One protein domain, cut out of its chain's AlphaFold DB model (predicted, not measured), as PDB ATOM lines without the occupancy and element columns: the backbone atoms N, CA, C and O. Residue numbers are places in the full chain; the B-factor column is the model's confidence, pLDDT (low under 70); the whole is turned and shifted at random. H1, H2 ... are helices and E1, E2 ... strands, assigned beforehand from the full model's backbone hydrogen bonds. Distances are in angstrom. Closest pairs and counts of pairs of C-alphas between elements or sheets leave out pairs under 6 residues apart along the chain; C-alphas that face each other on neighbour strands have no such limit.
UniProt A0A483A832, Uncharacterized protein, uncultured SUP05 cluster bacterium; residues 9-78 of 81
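Overview. This is residues 9 to 78 of the 81 residues of an uncharacterized protein of uncultured SUP05 cluster bacterium (UniProt A0A483A832). A strongly twisted sheet of five strands curves partly round one helix, H1, which packs on one of its faces. The long hairpin of E3 and E4 makes the longest axis, with the small hairpin of E1 and E2 beside E3 and the short E5 beside E4; after E5 the chain leads to H2, a short helix that only grazes the sheet. The printed part has 70 residues, with two named helices and five named strands in the order E1, E2, H1, E3, E4, E5, H2. The sheet runs E2, E1, E3, E4, E5, antiparallel throughout, and the class is mixed, helices and strands. The whole is compact, with a radius of gyration of the C-alphas of 11.3 A, and spans 33 by 26 by 21 A.

Along the chain. Find C-alpha 9 at (39.708, 44.925, -37.083), where E1, residues 9 to 11, begins. E2 follows at residues 17 to 19. H1, residues 22 to 32, runs 15.1 A from C-alpha 22 at (33.769, 50.442, -30.171). E3, residues 37 to 44, covers 22.4 A, and E4, residues 47 to 56, covers 28.8 A. E5 holds residues 59 to 62 over 10.0 A. H2, residues 73 to 76, ends with C-alpha 76 at (39.116, 52.279, -24.804).

Arrangement. Begin at E1, an inner strand, where N 10 and O 17 of the edge strand E2 are 2.8 A apart, in the hairpin of E1 and E2. On its other side, N 9 and O 41 of E3 are 2.8 A apart. E2, H1 and E3 form a split strand-helix-strand unit, two strands running the same way with E1 between them in the sheet; its crossover is right-handed. E3, E4 and E5 form a meander, each strand the antiparallel neighbour of the one before, and its two hairpins show N 40 and O 51 at 2.8 A and N 54 and O 61 at 2.9 A. H1 is on one face of the sheet, in two layers; its closest C-alphas to E2 are Leu 25 and Cys 19, 5.5 A, and to E4 Leu 29 and Ile 55, 6.9 A. H1 and H2 are close but not clearly touching, with the C-alphas of Ile 22 and Glu 76 closest at 7.8 A. H2 only grazes the sheet with Leu 75. E2 and E5, the edge strands, are apart. In H1 every O i to N i+4 pair is within hydrogen-bond range; H2 is too short for such a pair.

Size, cuts and confidence. Look to Gly 46 and Asn 57 for the two C-alphas farthest apart, 34.1 A. The printed part has no cut. Its links are tight, except the short link of 10 residues from E5 to H2. The mean pLDDT of the printed part is 89.8, and residues 77 to 78 are under 70.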
ATOM      1  N   LYS A   9      39.928  45.866 -35.991       94.69
ATOM      2  CA  LYS A   9      39.708  44.925 -37.083       94.69
ATOM      3  C   LYS A   9      39.303  43.567 -36.530       94.69
ATOM      4  O   LYS A   9      40.098  42.908 -35.867       94.69
ATOM      5  N   ILE A  10      38.086  43.136 -36.840       96.44
ATOM      6  CA  ILE A  10      37.618  41.776 -36.573       96.44
ATOM      7  C   ILE A  10      38.195  40.866 -37.659       96.44
ATOM      8  O   ILE A  10      38.062  41.156 -38.850       96.44
ATOM      9  N   ARG A  11      38.849  39.777 -37.258       95.94
ATOM     10  CA  ARG A  11      39.419  38.759 -38.144       95.94
ATOM     11  C   ARG A  11      38.663  37.453 -37.991       95.94
ATOM     12  O   ARG A  11      38.569  36.909 -36.888       95.94
ATOM     13  N   HIS A  12      38.190  36.930 -39.116       94.31
ATOM     14  CA  HIS A  12      37.550  35.624 -39.189       94.31
ATOM     15  C   HIS A  12      37.780  34.995 -40.569       94.31
ATOM     16  O   HIS A  12      36.964  35.135 -41.469       94.31
ATOM     17  N   TRP A  13      38.925  34.326 -40.748       87.88
ATOM     18  CA  TRP A  13      39.194  33.437 -41.894       87.88
ATOM     19  C   TRP A  13      38.906  34.037 -43.290       87.88
ATOM     20  O   TRP A  13      38.489  33.329 -44.199       87.88
ATOM     21  N   GLY A  14      39.153  35.338 -43.478       85.94
ATOM     22  CA  GLY A  14      38.928  36.044 -44.748       85.94
ATOM     23  C   GLY A  14      37.658  36.895 -44.786       85.94
ATOM     24  O   GLY A  14      37.582  37.805 -45.608       85.94
ATOM     25  N   ASP A  15      36.723  36.692 -43.858       91.44
ATOM     26  CA  ASP A  15      35.575  37.574 -43.642       91.44
ATOM     27  C   ASP A  15      35.900  38.635 -42.579       91.44
ATOM     28  O   ASP A  15      35.319  38.691 -41.494       91.44
ATOM     29  N   ASP A  16      36.915  39.444 -42.869       94.50
ATOM     30  CA  ASP A  16      37.382  40.500 -41.976       94.50
ATOM     31  C   ASP A  16      36.439  41.717 -42.004       94.50
ATOM     32  O   ASP A  16      35.922  42.096 -43.055       94.50
ATOM     33  N   THR A  17      36.282  42.397 -40.866       95.94
ATOM     34  CA  THR A  17      35.521  43.656 -40.781       95.94
ATOM     35  C   THR A  17      36.344  44.725 -40.075       95.94
ATOM     36  O   THR A  17      36.841  44.506 -38.970       95.94
ATOM     37  N   ASN A  18      36.478  45.893 -40.703       94.19
ATOM     38  CA  ASN A  18      37.135  47.053 -40.108       94.19
ATOM     39  C   ASN A  18      36.099  47.936 -39.402       94.19
ATOM     40  O   ASN A  18      35.071  48.279 -39.983       94.19
ATOM     41  N   CYS A  19      36.405  48.352 -38.176       92.81
ATOM     42  CA  CYS A  19      35.550  49.185 -37.338       92.81
ATOM     43  C   CYS A  19      36.318  50.439 -36.899       92.81
ATOM     44  O   CYS A  19      37.498  50.399 -36.536       92.81
ATOM     45  N   LYS A  20      35.650  51.589 -36.913       89.69
ATOM     46  CA  LYS A  20      36.236  52.891 -36.544       89.69
ATOM     47  C   LYS A  20      36.010  53.245 -35.078       89.69
ATOM     48  O   LYS A  20      36.662  54.149 -34.562       89.69
ATOM     49  N   SER A  21      35.082  52.561 -34.417       89.50
ATOM     50  CA  SER A  21      34.690  52.809 -33.033       89.50
ATOM     51  C   SER A  21      34.316  51.507 -32.326       89.50
ATOM     52  O   SER A  21      34.038  50.496 -32.973       89.50
ATOM     53  N   ILE A  22      34.270  51.552 -30.992       91.19
ATOM     54  CA  ILE A  22      33.769  50.442 -30.171       91.19
ATOM     55  C   ILE A  22      32.291  50.166 -30.478       91.19
ATOM     56  O   ILE A  22      31.868  49.015 -30.461       91.19
ATOM     57  N   GLN A  23      31.509  51.197 -30.808       92.69
ATOM     58  CA  GLN A  23      30.108  51.023 -31.189       92.69
ATOM     59  C   GLN A  23      29.972  50.206 -32.481       92.69
ATOM     60  O   GLN A  23      29.230  49.227 -32.495       92.69
ATOM     61  N   GLU A  24      30.727  50.557 -33.532       94.12
ATOM     62  CA  GLU A  24      30.748  49.789 -34.791       94.12
ATOM     63  C   GLU A  24      31.243  48.351 -34.559       94.12
ATOM     64  O   GLU A  24      30.727  47.411 -35.157       94.12
ATOM     65  N   LEU A  25      32.222  48.171 -33.664       94.69
ATOM     66  CA  LEU A  25      32.729  46.857 -33.270       94.69
ATOM     67  C   LEU A  25      31.634  46.010 -32.607       94.69
ATOM     68  O   LEU A  25      31.387  44.888 -33.043       94.69
ATOM     69  N   LYS A  26      30.949  46.542 -31.588       94.75
ATOM     70  CA  LYS A  26      29.855  45.851 -30.882       94.75
ATOM     71  C   LYS A  26      28.737  45.448 -31.838       94.75
ATOM     72  O   LYS A  26      28.284  44.306 -31.803       94.75
ATOM     73  N   GLU A  27      28.322  46.367 -32.704       95.75
ATOM     74  CA  GLU A  27      27.280  46.110 -33.696       95.75
ATOM     75  C   GLU A  27      27.691  44.993 -34.661       95.75
ATOM     76  O   GLU A  27      26.936  44.040 -34.850       95.75
ATOM     77  N   ALA A  28      28.904  45.047 -35.219       95.88
ATOM     78  CA  ALA A  28      29.393  44.017 -36.132       95.88
ATOM     79  C   ALA A  28      29.468  42.634 -35.463       95.88
ATOM     80  O   ALA A  28      29.048  41.640 -36.055       95.88
ATOM     81  N   LEU A  29      29.948  42.556 -34.218       96.06
ATOM     82  CA  LEU A  29      30.028  41.297 -33.470       96.06
ATOM     83  C   LEU A  29      28.651  40.661 -33.261       96.06
ATOM     84  O   LEU A  29      28.485  39.467 -33.501       96.06
ATOM     85  N   LEU A  30      27.661  41.462 -32.870       95.44
ATOM     86  CA  LEU A  30      26.318  40.977 -32.549       95.44
ATOM     87  C   LEU A  30      25.415  40.770 -33.773       95.44
ATOM     88  O   LEU A  30      24.373  40.138 -33.640       95.44
ATOM     89  N   THR A  31      25.781  41.283 -34.948       94.81
ATOM     90  CA  THR A  31      24.972  41.141 -36.174       94.81
ATOM     91  C   THR A  31      25.564  40.151 -37.169       94.81
ATOM     92  O   THR A  31      24.823  39.391 -37.787       94.81
ATOM     93  N   LYS A  32      26.893  40.137 -37.325       95.31
ATOM     94  CA  LYS A  32      27.586  39.364 -38.364       95.31
ATOM     95  C   LYS A  32      28.272  38.111 -37.831       95.31
ATOM     96  O   LYS A  32      28.336  37.112 -38.537       95.31
ATOM     97  N   TYR A  33      28.764  38.151 -36.594       95.25
ATOM     98  CA  TYR A  33      29.603  37.090 -36.028       95.25
ATOM     99  C   TYR A  33      28.916  36.285 -34.913       95.25
ATOM    100  O   TYR A  33      29.588  35.669 -34.090       95.25
ATOM    101  N   LEU A  34      27.578  36.266 -34.881       93.88
ATOM    102  CA  LEU A  34      26.804  35.488 -33.908       93.88
ATOM    103  C   LEU A  34      27.181  34.001 -33.931       93.88
ATOM    104  O   LEU A  34      27.248  33.387 -34.993       93.88
ATOM    105  N   ASN A  35      27.344  33.413 -32.742       92.56
ATOM    106  CA  ASN A  35      27.737  32.014 -32.530       92.56
ATOM    107  C   ASN A  35      29.121  31.650 -33.094       92.56
ATOM    108  O   ASN A  35      29.420  30.468 -33.266       92.56
ATOM    109  N   LEU A  36      29.973  32.643 -33.364       94.38
ATOM    110  CA  LEU A  36      31.337  32.446 -33.847       94.38
ATOM    111  C   LEU A  36      32.368  32.878 -32.806       94.38
ATOM    112  O   LEU A  36      32.090  33.647 -31.887       94.38
ATOM    113  N   SER A  37      33.593  32.387 -32.993       94.94
ATOM    114  CA  SER A  37      34.778  32.918 -32.320       94.94
ATOM    115  C   SER A  37      35.631  33.686 -33.325       94.94
ATOM    116  O   SER A  37      35.874  33.219 -34.445       94.94
ATOM    117  N   VAL A  38      36.056  34.884 -32.938       96.25
ATOM    118  CA  VAL A  38      36.783  35.829 -33.791       96.25
ATOM    119  C   VAL A  38      37.936  36.466 -33.023       96.25
ATOM    120  O   VAL A  38      37.970  36.456 -31.794       96.25
ATOM    121  N   ALA A  39      38.889  37.039 -33.754       95.31
ATOM    122  CA  ALA A  39      39.960  37.832 -33.164       95.31
ATOM    123  C   ALA A  39      39.726  39.321 -33.437       95.31
ATOM    124  O   ALA A  39      39.519  39.718 -34.581       95.31
ATOM    125  N   ILE A  40      39.792  40.157 -32.406       94.44
ATOM    126  CA  ILE A  40      39.825  41.614 -32.538       94.44
ATOM    127  C   ILE A  40      41.282  42.050 -32.519       94.44
ATOM    128  O   ILE A  40      41.991  41.816 -31.544       94.44
ATOM    129  N   HIS A  41      41.709  42.711 -33.585       92.88
ATOM    130  CA  HIS A  41      42.999  43.374 -33.683       92.88
ATOM    131  C   HIS A  41      42.822  44.872 -33.448       92.88
ATOM    132  O   HIS A  41      41.894  45.474 -33.992       92.88
ATOM    133  N   PHE A  42      43.727  45.476 -32.690       90.50
ATOM    134  CA  PHE A  42      43.766  46.918 -32.459       90.50
ATOM    135  C   PHE A  42      45.194  47.372 -32.186       90.50
ATOM    136  O   PHE A  42      46.043  46.572 -31.798       90.50
ATOM    137  N   GLU A  43      45.476  48.647 -32.428       84.56
ATOM    138  CA  GLU A  43      46.800  49.222 -32.202       84.56
ATOM    139  C   GLU A  43      46.828  49.996 -30.881       84.56
ATOM    140  O   GLU A  43      45.974  50.847 -30.637       84.56
ATOM    141  N   LYS A  44      47.842  49.725 -30.057       80.94
ATOM    142  CA  LYS A  44      48.171  50.480 -28.844       80.94
ATOM    143  C   LYS A  44      49.660  50.784 -28.852       80.94
ATOM    144  O   LYS A  44      50.479  49.866 -28.914       80.94
ATOM    145  N   ARG A  45      50.012  52.073 -28.787       81.19
ATOM    146  CA  ARG A  45      51.406  52.565 -28.773       81.19
ATOM    147  C   ARG A  45      52.274  51.977 -29.906       81.19
ATOM    148  O   ARG A  45      53.419  51.599 -29.681       81.19
ATOM    149  N   GLY A  46      51.721  51.865 -31.119       81.44
ATOM    150  CA  GLY A  46      52.419  51.303 -32.286       81.44
ATOM    151  C   GLY A  46      52.488  49.771 -32.332       81.44
ATOM    152  O   GLY A  46      53.072  49.213 -33.260       81.44
ATOM    153  N   ILE A  47      51.914  49.078 -31.345       84.31
ATOM    154  CA  ILE A  47      51.914  47.616 -31.237       84.31
ATOM    155  C   ILE A  47      50.511  47.095 -31.542       84.31
ATOM    156  O   ILE A  47      49.524  47.602 -31.009       84.31
ATOM    157  N   ILE A  48      50.420  46.060 -32.379       88.69
ATOM    158  CA  ILE A  48      49.154  45.373 -32.651       88.69
ATOM    159  C   ILE A  48      48.874  44.386 -31.520       88.69
ATOM    160  O   ILE A  48      49.615  43.422 -31.324       88.69
ATOM    161  N   TRP A  49      47.770  44.607 -30.824       89.69
ATOM    162  CA  TRP A  49      47.219  43.708 -29.823       89.69
ATOM    163  C   TRP A  49      46.076  42.897 -30.406       89.69
ATOM    164  O   TRP A  49      45.392  43.319 -31.343       89.69
ATOM    165  N   VAL A  50      45.882  41.710 -29.836       92.00
ATOM    166  CA  VAL A  50      44.834  40.782 -30.246       92.00
ATOM    167  C   VAL A  50      44.036  40.348 -29.022       92.00
ATOM    168  O   VAL A  50      44.606  40.024 -27.978       92.00
ATOM    169  N   ARG A  51      42.711  40.340 -29.154       92.25
ATOM    170  CA  ARG A  51      41.782  39.716 -28.206       92.25
ATOM    171  C   ARG A  51      40.966  38.666 -28.936       92.25
ATOM    172  O   ARG A  51      40.473  38.923 -30.029       92.25
ATOM    173  N   PHE A  52      40.838  37.489 -28.342       94.06
ATOM    174  CA  PHE A  52      40.022  36.409 -28.886       94.06
ATOM    175  C   PHE A  52      38.700  36.387 -28.140       94.06
ATOM    176  O   PHE A  52      38.689  36.310 -26.910       94.06
ATOM    177  N   ILE A  53      37.611  36.495 -28.890       94.94
ATOM    178  CA  ILE A  53      36.270  36.612 -28.335       94.94
ATOM    179  C   ILE A  53      35.301  35.649 -29.007       94.94
ATOM    180  O   ILE A  53      35.394  35.360 -30.202       94.94
ATOM    181  N   THR A  54      34.345  35.175 -28.221       95.69
ATOM    182  CA  THR A  54      33.277  34.285 -28.659       95.69
ATOM    183  C   THR A  54      31.957  35.011 -28.492       95.69
ATOM    184  O   THR A  54      31.667  35.554 -27.429       95.69
ATOM    185  N   ILE A  55      31.151  35.039 -29.548       95.50
ATOM    186  CA  ILE A  55      29.824  35.641 -29.513       95.50
ATOM    187  C   ILE A  55      28.820  34.512 -29.339       95.50
ATOM    188  O   ILE A  55      28.717  33.644 -30.199       95.50
ATOM    189  N   LYS A  56      28.061  34.509 -28.246       93.94
ATOM    190  CA  LYS A  56      27.084  33.456 -27.936       93.94
ATOM    191  C   LYS A  56      25.933  34.056 -27.147       93.94
ATOM    192  O   LYS A  56      26.160  34.906 -26.297       93.94
ATOM    193  N   ASN A  57      24.698  33.637 -27.424       91.69
ATOM    194  CA  ASN A  57      23.502  34.148 -26.734       91.69
ATOM    195  C   ASN A  57      23.401  35.691 -26.730       91.69
ATOM    196  O   ASN A  57      23.015  36.285 -25.727       91.69
ATOM    197  N   ASN A  58      23.774  36.347 -27.836       92.19
ATOM    198  CA  ASN A  58      23.865  37.814 -27.958       92.19
ATOM    199  C   ASN A  58      24.815  38.491 -26.950       92.19
ATOM    200  O   ASN A  58      24.698  39.688 -26.690       92.19
ATOM    201  N   GLN A  59      25.765  37.744 -26.397       94.38
ATOM    202  CA  GLN A  59      26.816  38.247 -25.524       94.38
ATOM    203  C   GLN A  59      28.171  38.071 -26.200       94.38
ATOM    204  O   GLN A  59      28.375  37.136 -26.973       94.38
ATOM    205  N   VAL A  60      29.091  38.985 -25.903       95.31
ATOM    206  CA  VAL A  60      30.492  38.893 -26.317       95.31
ATOM    207  C   VAL A  60      31.289  38.452 -25.102       95.31
ATOM    208  O   VAL A  60      31.253  39.117 -24.068       95.31
ATOM    209  N   LEU A  61      31.961  37.316 -25.225       95.31
ATOM    210  CA  LEU A  61      32.670  36.636 -24.149       95.31
ATOM    211  C   LEU A  61      34.153  36.530 -24.491       95.31
ATOM    212  O   LEU A  61      34.521  36.482 -25.669       95.31
ATOM    213  N   ASN A  62      35.002  36.440 -23.475       93.12
ATOM    214  CA  ASN A  62      36.389  36.030 -23.658       93.12
ATOM    215  C   ASN A  62      36.439  34.588 -24.189       93.12
ATOM    216  O   ASN A  62      35.847  33.693 -23.593       93.12
ATOM    217  N   SER A  63      37.155  34.335 -25.292       89.00
ATOM    218  CA  SER A  63      37.278  32.968 -25.844       89.00
ATOM    219  C   SER A  63      38.174  32.048 -25.019       89.00
ATOM    220  O   SER A  63      38.157  30.836 -25.217       89.00
ATOM    221  N   TYR A  64      39.013  32.612 -24.151       78.94
ATOM    222  CA  TYR A  64      39.923  31.854 -23.303       78.94
ATOM    223  C   TYR A  64      39.511  31.985 -21.841       78.94
ATOM    224  O   TYR A  64      39.201  33.081 -21.382       78.94
ATOM    225  N   GLY A  65      39.588  30.876 -21.105       74.31
ATOM    226  CA  GLY A  65      39.328  30.848 -19.669       74.31
ATOM    227  C   GLY A  65      37.880  30.507 -19.336       74.31
ATOM    228  O   GLY A  65      37.382  29.463 -19.743       74.31
ATOM    229  N   ASP A  66      37.244  31.363 -18.542       82.06
ATOM    230  CA  ASP A  66      35.942  31.138 -17.903       82.06
ATOM    231  C   ASP A  66      34.732  31.581 -18.743       82.06
ATOM    232  O   ASP A  66      33.605  31.531 -18.256       82.06
ATOM    233  N   GLU A  67      34.953  32.018 -19.988       86.75
ATOM    234  CA  GLU A  67      33.927  32.626 -20.850       86.75
ATOM    235  C   GLU A  67      33.210  33.820 -20.184       86.75
ATOM    236  O   GLU A  67      32.027  34.070 -20.424       86.75
ATOM    237  N   SER A  68      33.922  34.581 -19.349       92.75
ATOM    238  CA  SER A  68      33.426  35.838 -18.781       92.75
ATOM    239  C   SER A  68      33.044  36.859 -19.858       92.75
ATOM    240  O   SER A  68      33.555  36.840 -20.984       92.75
ATOM    241  N   LEU A  69      32.139  37.780 -19.500       93.81
ATOM    242  CA  LEU A  69      31.762  38.902 -20.360       93.81
ATOM    243  C   LEU A  69      33.004  39.703 -20.754       93.81
ATOM    244  O   LEU A  69      33.803  40.086 -19.901       93.81
ATOM    245  N   PHE A  70      33.140  39.966 -22.050       93.44
ATOM    246  CA  PHE A  70      34.243  40.755 -22.573       93.44
ATOM    247  C   PHE A  70      34.086  42.223 -22.160       93.44
ATOM    248  O   PHE A  70      33.076  42.861 -22.482       93.44
ATOM    249  N   ASP A  71      35.094  42.762 -21.476       91.00
ATOM    250  CA  ASP A  71      35.131  44.171 -21.107       91.00
ATOM    251  C   ASP A  71      35.669  45.017 -22.270       91.00
ATOM    252  O   ASP A  71      36.850  45.002 -22.613       91.00
ATOM    253  N   PHE A  72      34.775  45.776 -22.902       89.31
ATOM    254  CA  PHE A  72      35.144  46.680 -23.989       89.31
ATOM    255  C   PHE A  72      35.900  47.919 -23.506       89.31
ATOM    256  O   PHE A  72      36.501  48.596 -24.338       89.31
ATOM    257  N   GLN A  73      35.858  48.233 -22.212       81.38
ATOM    258  CA  GLN A  73      36.546  49.392 -21.656       81.38
ATOM    259  C   GLN A  73      38.068  49.205 -21.697       81.38
ATOM    260  O   GLN A  73      38.787  50.156 -22.000       81.38
ATOM    261  N   GLU A  74      38.551  47.959 -21.598       74.19
ATOM    262  CA  GLU A  74      39.957  47.608 -21.849       74.19
ATOM    263  C   GLU A  74      40.446  48.022 -23.248       74.19
ATOM    264  O   GLU A  74      41.636  48.243 -23.450       74.19
ATOM    265  N   LEU A  75      39.552  48.117 -24.239       79.44
ATOM    266  CA  LEU A  75      39.909  48.577 -25.585       79.44
ATOM    267  C   LEU A  75      39.947  50.110 -25.692       79.44
ATOM    268  O   LEU A  75      40.562  50.639 -26.619       79.44
ATOM    269  N   GLU A  76      39.266  50.821 -24.790       70.31
ATOM    270  CA  GLU A  76      39.116  52.279 -24.804       70.31
ATOM    271  C   GLU A  76      40.230  52.982 -24.023       70.31
ATOM    272  O   GLU A  76      40.833  53.935 -24.531       70.31
ATOM    273  N   ASP A  77      40.549  52.466 -22.834       58.12
ATOM    274  CA  ASP A  77      41.612  52.981 -21.959       58.12
ATOM    275  C   ASP A  77      43.005  52.794 -22.585       58.12
ATOM    276  O   ASP A  77      43.937  53.558 -22.344       58.12
ATOM    277  N   ASP A  78      43.117  51.835 -23.500       53.09
ATOM    278  CA  ASP A  78      44.360  51.439 -24.145       53.09
ATOM    279  C   ASP A  78      44.785  52.326 -25.327       53.09
ATOM    280  O   ASP A  78      45.915  52.206 -25.801       53.09
TER     281      ASP A  78